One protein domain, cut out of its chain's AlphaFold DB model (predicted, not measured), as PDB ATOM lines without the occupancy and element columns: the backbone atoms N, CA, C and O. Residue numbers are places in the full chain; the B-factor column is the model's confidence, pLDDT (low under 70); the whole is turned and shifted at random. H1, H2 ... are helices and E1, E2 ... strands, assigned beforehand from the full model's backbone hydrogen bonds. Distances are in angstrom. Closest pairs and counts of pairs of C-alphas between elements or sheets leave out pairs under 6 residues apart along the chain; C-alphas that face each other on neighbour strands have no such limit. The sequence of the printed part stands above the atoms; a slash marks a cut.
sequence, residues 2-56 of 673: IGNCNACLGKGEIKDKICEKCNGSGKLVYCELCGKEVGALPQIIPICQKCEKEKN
ATOM      1  N   ILE A   2      91.653  -1.520-111.857       82.12
ATOM      2  CA  ILE A   2      91.087  -2.421-110.849       82.12
ATOM      3  C   ILE A   2      91.858  -3.731-110.942       82.12
ATOM      4  O   ILE A   2      92.034  -4.261-112.036       82.12
ATOM      5  N   GLY A   3      92.355  -4.213-109.809       82.31
ATOM      6  CA  GLY A   3      93.082  -5.473-109.711       82.31
ATOM      7  C   GLY A   3      92.437  -6.397-108.691       82.31
ATOM      8  O   GLY A   3      91.702  -5.950-107.809       82.31
ATOM      9  N   ASN A   4      92.724  -7.690-108.799       86.44
ATOM     10  CA  ASN A   4      92.291  -8.653-107.793       86.44
ATOM     11  C   ASN A   4      92.944  -8.330-106.446       86.44
ATOM     12  O   ASN A   4      94.107  -7.936-106.371       86.44
ATOM     13  N   CYS A   5      92.191  -8.498-105.364       86.31
ATOM     14  CA  CYS A   5      92.714  -8.329-104.023       86.31
ATOM     15  C   CYS A   5      93.713  -9.447-103.725       86.31
ATOM     16  O   CYS A   5      93.342 -10.615-103.610       86.31
ATOM     17  N   ASN A   6      94.978  -9.075-103.537       87.50
ATOM     18  CA  ASN A   6      96.059 -10.022-103.255       87.50
ATOM     19  C   ASN A   6      95.859 -10.805-101.944       87.50
ATOM     20  O   ASN A   6      96.449 -11.863-101.782       87.50
ATOM     21  N   ALA A   7      95.042 -10.300-101.010       85.88
ATOM     22  CA  ALA A   7      94.806 -10.957 -99.722       85.88
ATOM     23  C   ALA A   7      93.817 -12.132 -99.819       85.88
ATOM     24  O   ALA A   7      94.022 -13.151 -99.170       85.88
ATOM     25  N   CYS A   8      92.762 -12.007-100.633       85.56
ATOM     26  CA  CYS A   8      91.761 -13.064-100.839       85.56
ATOM     27  C   CYS A   8      91.852 -13.730-102.217       85.56
ATOM     28  O   CYS A   8      90.970 -14.501-102.590       85.56
ATOM     29  N   LEU A   9      92.893 -13.412-102.995       84.56
ATOM     30  CA  LEU A   9      93.092 -13.890-104.367       84.56
ATOM     31  C   LEU A   9      91.862 -13.664-105.263       84.56
ATOM     32  O   LEU A   9      91.543 -14.484-106.117       84.56
ATOM     33  N   GLY A  10      91.151 -12.553-105.049       80.44
ATOM     34  CA  GLY A  10      89.949 -12.213-105.812       80.44
ATOM     35  C   GLY A  10      88.636 -12.799-105.289       80.44
ATOM     36  O   GLY A  10      87.589 -12.408-105.784       80.44
ATOM     37  N   LYS A  11      88.653 -13.678-104.278       82.38
ATOM     38  CA  LYS A  11      87.437 -14.362-103.797       82.38
ATOM     39  C   LYS A  11      86.500 -13.498-102.958       82.38
ATOM     40  O   LYS A  11      85.386 -13.910-102.686       82.38
ATOM     41  N   GLY A  12      86.972 -12.358-102.459       83.06
ATOM     42  CA  GLY A  12      86.213 -11.545-101.503       83.06
ATOM     43  C   GLY A  12      86.202 -12.101-100.078       83.06
ATOM     44  O   GLY A  12      85.988 -11.342 -99.143       83.06
ATOM     45  N   GLU A  13      86.562 -13.368 -99.885       85.19
ATOM     46  CA  GLU A  13      86.525 -14.042 -98.587       85.19
ATOM     47  C   GLU A  13      87.841 -14.757 -98.260       85.19
ATOM     48  O   GLU A  13      88.580 -15.201 -99.144       85.19
ATOM     49  N   ILE A  14      88.152 -14.850 -96.968       84.88
ATOM     50  CA  ILE A  14      89.297 -15.579 -96.420       84.88
ATOM     51  C   ILE A  14      88.780 -16.438 -95.264       84.88
ATOM     52  O   ILE A  14      88.410 -15.898 -94.225       84.88
ATOM     53  N   LYS A  15      88.800 -17.770 -95.426       84.44
ATOM     54  CA  LYS A  15      88.309 -18.739 -94.421       84.44
ATOM     55  C   LYS A  15      86.865 -18.442 -93.978       84.44
ATOM     56  O   LYS A  15      86.622 -18.237 -92.790       84.44
ATOM     57  N   ASP A  16      85.956 -18.347 -94.949       81.56
ATOM     58  CA  ASP A  16      84.515 -18.103 -94.748       81.56
ATOM     59  C   ASP A  16      84.191 -16.801 -93.987       81.56
ATOM     60  O   ASP A  16      83.155 -16.660 -93.340       81.56
ATOM     61  N   LYS A  17      85.108 -15.826 -94.045       85.75
ATOM     62  CA  LYS A  17      84.918 -14.465 -93.537       85.75
ATOM     63  C   LYS A  17      85.193 -13.450 -94.633       85.75
ATOM     64  O   LYS A  17      86.123 -13.619 -95.424       85.75
ATOM     65  N   ILE A  18      84.432 -12.359 -94.617       86.38
ATOM     66  CA  ILE A  18      84.611 -11.212 -95.511       86.38
ATOM     67  C   ILE A  18      86.059 -10.714 -95.412       86.38
ATOM     68  O   ILE A  18      86.574 -10.449 -94.326       86.38
ATOM     69  N   CYS A  19      86.735 -10.590 -96.553       86.69
ATOM     70  CA  CYS A  19      88.099 -10.091 -96.611       86.69
ATOM     71  C   CYS A  19      88.126  -8.612 -96.219       86.69
ATOM     72  O   CYS A  19      87.671  -7.762 -96.981       86.69
ATOM     73  N   GLU A  20      88.735  -8.303 -95.076       88.00
ATOM     74  CA  GLU A  20      88.869  -6.932 -94.562       88.00
ATOM     75  C   GLU A  20      89.627  -6.008 -95.519       88.00
ATOM     76  O   GLU A  20      89.371  -4.811 -95.576       88.00
ATOM     77  N   LYS A  21      90.553  -6.553 -96.320       86.12
ATOM     78  CA  LYS A  21      91.339  -5.737 -97.249       86.12
ATOM     79  C   LYS A  21      90.489  -5.183 -98.397       86.12
ATOM     80  O   LYS A  21      90.725  -4.065 -98.841       86.12
ATOM     81  N   CYS A  22      89.534  -5.963 -98.901       84.50
ATOM     82  CA  CYS A  22      88.672  -5.542-100.006       84.50
ATOM     83  C   CYS A  22      87.207  -5.338 -99.610       84.50
ATOM     84  O   CYS A  22      86.375  -5.123-100.491       84.50
ATOM     85  N   ASN A  23      86.888  -5.422 -98.318       84.62
ATOM     86  CA  ASN A  23      85.528  -5.400 -97.780       84.62
ATOM     87  C   ASN A  23      84.577  -6.349 -98.524       84.62
ATOM     88  O   ASN A  23      83.463  -5.974 -98.871       84.62
ATOM     89  N   GLY A  24      85.040  -7.560 -98.844       82.00
ATOM     90  CA  GLY A  24      84.217  -8.549 -99.552       82.00
ATOM     91  C   GLY A  24      84.203  -8.427-101.072       82.00
ATOM     92  O   GLY A  24      83.896  -9.398-101.747       82.00
ATOM     93  N   SER A  25      84.616  -7.295-101.649       81.44
ATOM     94  CA  SER A  25      84.498  -7.067-103.102       81.44
ATOM     95  C   SER A  25      85.433  -7.913-103.976       81.44
ATOM     96  O   SER A  25      85.355  -7.875-105.201       81.44
ATOM     97  N   GLY A  26      86.420  -8.580-103.374       82.94
ATOM     98  CA  GLY A  26      87.471  -9.298-104.102       82.94
ATOM     99  C   GLY A  26      88.425  -8.398-104.900       82.94
ATOM    100  O   GLY A  26      89.435  -8.891-105.395       82.94
ATOM    101  N   LYS A  27      88.180  -7.085-104.991       86.06
ATOM    102  CA  LYS A  27      88.871  -6.170-105.912       86.06
ATOM    103  C   LYS A  27      89.420  -4.936-105.199       86.06
ATOM    104  O   LYS A  27      88.806  -4.379-104.293       86.06
ATOM    105  N   LEU A  28      90.594  -4.498-105.640       89.19
ATOM    106  CA  LEU A  28      91.261  -3.280-105.188       89.19
ATOM    107  C   LEU A  28      91.365  -2.283-106.339       89.19
ATOM    108  O   LEU A  28      91.575  -2.646-107.498       89.19
ATOM    109  N   VAL A  29      91.224  -1.010-106.002       86.69
ATOM    110  CA  VAL A  29      91.312   0.122-106.915       86.69
ATOM    111  C   VAL A  29      92.690   0.755-106.772       86.69
ATOM    112  O   VAL A  29      93.107   1.152-105.683       86.69
ATOM    113  N   TYR A  30      93.389   0.878-107.893       88.75
ATOM    114  CA  TYR A  30      94.720   1.459-108.003       88.75
ATOM    115  C   TYR A  30      94.683   2.754-108.808       88.75
ATOM    116  O   TYR A  30      93.953   2.880-109.799       88.75
ATOM    117  N   CYS A  31      95.521   3.699-108.386       89.38
ATOM    118  CA  CYS A  31      95.647   5.022-108.966       89.38
ATOM    119  C   CYS A  31      96.053   4.917-110.436       89.38
ATOM    120  O   CYS A  31      97.112   4.372-110.734       89.38
ATOM    121  N   GLU A  32      95.284   5.494-111.354       86.88
ATOM    122  CA  GLU A  32      95.604   5.412-112.790       86.88
ATOM    123  C   GLU A  32      96.820   6.233-113.207       86.88
ATOM    124  O   GLU A  32      97.423   5.966-114.239       86.88
ATOM    125  N   LEU A  33      97.225   7.197-112.381       87.94
ATOM    126  CA  LEU A  33      98.383   8.042-112.665       87.94
ATOM    127  C   LEU A  33      99.697   7.501-112.092       87.94
ATOM    128  O   LEU A  33     100.755   7.866-112.593       87.94
ATOM    129  N   CYS A  34      99.661   6.687-111.030       90.25
ATOM    130  CA  CYS A  34     100.883   6.238-110.347       90.25
ATOM    131  C   CYS A  34     100.868   4.790-109.837       90.25
ATOM    132  O   CYS A  34     101.835   4.366-109.215       90.25
ATOM    133  N   GLY A  35      99.777   4.046-110.028       87.12
ATOM    134  CA  GLY A  35      99.651   2.644-109.616       87.12
ATOM    135  C   GLY A  35      99.473   2.409-108.112       87.12
ATOM    136  O   GLY A  35      99.306   1.267-107.697       87.12
ATOM    137  N   LYS A  36      99.479   3.452-107.271       90.38
ATOM    138  CA  LYS A  36      99.286   3.304-105.819       90.38
ATOM    139  C   LYS A  36      97.868   2.828-105.486       90.38
ATOM    140  O   LYS A  36      96.914   3.386-106.016       90.38
ATOM    141  N   GLU A  37      97.730   1.871-104.571       89.56
ATOM    142  CA  GLU A  37      96.437   1.432-104.020       89.56
ATOM    143  C   GLU A  37      95.668   2.632-103.426       89.56
ATOM    144  O   GLU A  37      96.228   3.427-102.664       89.56
ATOM    145  N   VAL A  38      94.410   2.802-103.838       87.88
ATOM    146  CA  VAL A  38      93.521   3.911-103.437       87.88
ATOM    147  C   VAL A  38      92.415   3.419-102.506       87.88
ATOM    148  O   VAL A  38      91.993   4.169-101.631       87.88
ATOM    149  N   GLY A  39      91.967   2.173-102.665       86.25
ATOM    150  CA  GLY A  39      90.940   1.559-101.825       86.25
ATOM    151  C   GLY A  39      90.398   0.265-102.429       86.25
ATOM    152  O   GLY A  39      90.989  -0.282-103.357       86.25
ATOM    153  N   ALA A  40      89.260  -0.202-101.923       83.69
ATOM    154  CA  ALA A  40      88.514  -1.347-102.446       83.69
ATOM    155  C   ALA A  40      87.211  -0.893-103.114       83.69
ATOM    156  O   ALA A  40      86.740   0.211-102.846       83.69
ATOM    157  N   LEU A  41      86.607  -1.718-103.973       80.75
ATOM    158  CA  LEU A  41      85.279  -1.391-104.509       80.75
ATOM    159  C   LEU A  41      84.255  -1.245-103.360       80.75
ATOM    160  O   LEU A  41      84.360  -1.978-102.376       80.75
ATOM    161  N   PRO A  42      83.292  -0.304-103.452       71.81
ATOM    162  CA  PRO A  42      82.907   0.506-104.617       71.81
ATOM    163  C   PRO A  42      83.651   1.856-104.764       71.81
ATOM    164  O   PRO A  42      83.074   2.811-105.273       71.81
ATOM    165  N   GLN A  43      84.920   1.981-104.346       80.94
ATOM    166  CA  GLN A  43      85.727   3.200-104.534       80.94
ATOM    167  C   GLN A  43      85.674   3.728-105.984       80.94
ATOM    168  O   GLN A  43      86.283   3.160-106.890       80.94
ATOM    169  N   ILE A  44      84.981   4.855-106.182       80.25
ATOM    170  CA  ILE A  44      84.691   5.413-107.514       80.25
ATOM    171  C   ILE A  44      85.874   6.205-108.066       80.25
ATOM    172  O   ILE A  44      86.173   6.106-109.248       80.25
ATOM    173  N   ILE A  45      86.564   6.988-107.226       85.75
ATOM    174  CA  ILE A  45      87.705   7.803-107.665       85.75
ATOM    175  C   ILE A  45      88.962   6.928-107.729       85.75
ATOM    176  O   ILE A  45      89.472   6.546-106.668       85.75
ATOM    177  N   PRO A  46      89.527   6.679-108.927       84.75
ATOM    178  CA  PRO A  46      90.693   5.826-109.099       84.75
ATOM    179  C   PRO A  46      91.980   6.663-109.127       84.75
ATOM    180  O   PRO A  46      92.909   6.357-109.867       84.75
ATOM    181  N   ILE A  47      92.034   7.763-108.372       88.94
ATOM    182  CA  ILE A  47      93.168   8.694-108.331       88.94
ATOM    183  C   ILE A  47      93.525   8.964-106.871       88.94
ATOM    184  O   ILE A  47      92.685   9.380-106.076       88.94
ATOM    185  N   CYS A  48      94.787   8.740-106.500       89.25
ATOM    186  CA  CYS A  48      95.244   9.028-105.145       89.25
ATOM    187  C   CYS A  48      95.337  10.547-104.906       89.25
ATOM    188  O   CYS A  48      95.628  11.323-105.820       89.25
ATOM    189  N   GLN A  49      95.168  10.976-103.652       88.75
ATOM    190  CA  GLN A  49      95.166  12.402-103.285       88.75
ATOM    191  C   GLN A  49      96.421  13.167-103.740       88.75
ATOM    192  O   GLN A  49      96.340  14.359-104.033       88.75
ATOM    193  N   LYS A  50      97.585  12.500-103.797       90.25
ATOM    194  CA  LYS A  50      98.840  13.116-104.247       90.25
ATOM    195  C   LYS A  50      98.752  13.519-105.721       90.25
ATOM    196  O   LYS A  50      98.911  14.693-106.039       90.25
ATOM    197  N   CYS A  51      98.426  12.570-106.599       90.19
ATOM    198  CA  CYS A  51      98.324  12.826-108.036       90.19
ATOM    199  C   CYS A  51      97.181  13.788-108.375       90.19
ATOM    200  O   CYS A  51      97.333  14.629-109.256       90.19
ATOM    201  N   GLU A  52      96.062  13.698-107.653       89.81
ATOM    202  CA  GLU A  52      94.932  14.612-107.819       89.81
ATOM    203  C   GLU A  52      95.331  16.078-107.593       89.81
ATOM    204  O   GLU A  52      94.960  16.951-108.383       89.81
ATOM    205  N   LYS A  53      96.115  16.346-106.538       88.25
ATOM    206  CA  LYS A  53      96.631  17.685-106.227       88.25
ATOM    207  C   LYS A  53      97.706  18.128-107.215       88.25
ATOM    208  O   LYS A  53      97.604  19.224-107.752       88.25
ATOM    209  N   GLU A  54      98.708  17.288-107.472       90.94
ATOM    210  CA  GLU A  54      99.853  17.633-108.332       90.94
ATOM    211  C   GLU A  54      99.443  17.921-109.780       90.94
ATOM    212  O   GLU A  54     100.015  18.802-110.419       90.94
ATOM    213  N   LYS A  55      98.441  17.202-110.299       89.50
ATOM    214  CA  LYS A  55      97.993  17.337-111.692       89.50
ATOM    215  C   LYS A  55      96.739  18.188-111.877       89.50
ATOM    216  O   LYS A  55      96.245  18.273-113.002       89.50
ATOM    217  N   ASN A  56      96.233  18.809-110.804       91.69
ATOM    218  CA  ASN A  56      94.966  19.546-110.800       91.69
ATOM    219  C   ASN A  56      93.865  18.758-111.525       91.69
ATOM    220  O   ASN A  56      93.339  19.213-112.537       91.69
TER     221      ASN A  56
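What this domain is: This is residues 2 to 56 of the 673 residues of the protein "S1 motif domain-containing protein" of Candidatus Hydrothermarchaeota archaeon (UniProt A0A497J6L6). A slender rod with little regular structure: a small sheet of E1, E2 and E3 lies between a long looped stretch, residues 5 to 26, toward one end and the short helix H1 at the other. The 55 printed residues, under half of them in named elements, run E1, E2, E3, H1, of mixed class; the sheet, in order E1, E2, E3, is antiparallel, a meander, each strand the antiparallel neighbour of the one before. It is only just loose, close to compact, with radius of gyration of the C-alphas 12.3 A and spans of 42 by 14 by 12 A.

How they stand to each other: Inner strand E2, residues 27 to 30, forms hairpins with E1, residues 2 to 4 (N 3 to O 28, 2.9 A), and E3, residues 37 to 40 (N 29 to O 39, 2.8 A), both within hydrogen-bond range. H1, residues 49 to 54, is not on the sheet and is apart from E1 and E2; its O i to N i+4 pairs are within range.

Where its parts are: E2 spans 9.8 A, E3 8.5 A, H1 8.6 A. C-alpha 2 is at (91.087, -2.421, -110.849), C-alpha 54 at (99.853, 17.633, -108.332).

The domain as a whole: The C-alphas farthest apart, of Asp 16 and Asn 56, are 42.2 A apart. E1 to E2 is a long link. The printed part has no cut; no printed residue is under pLDDT 70.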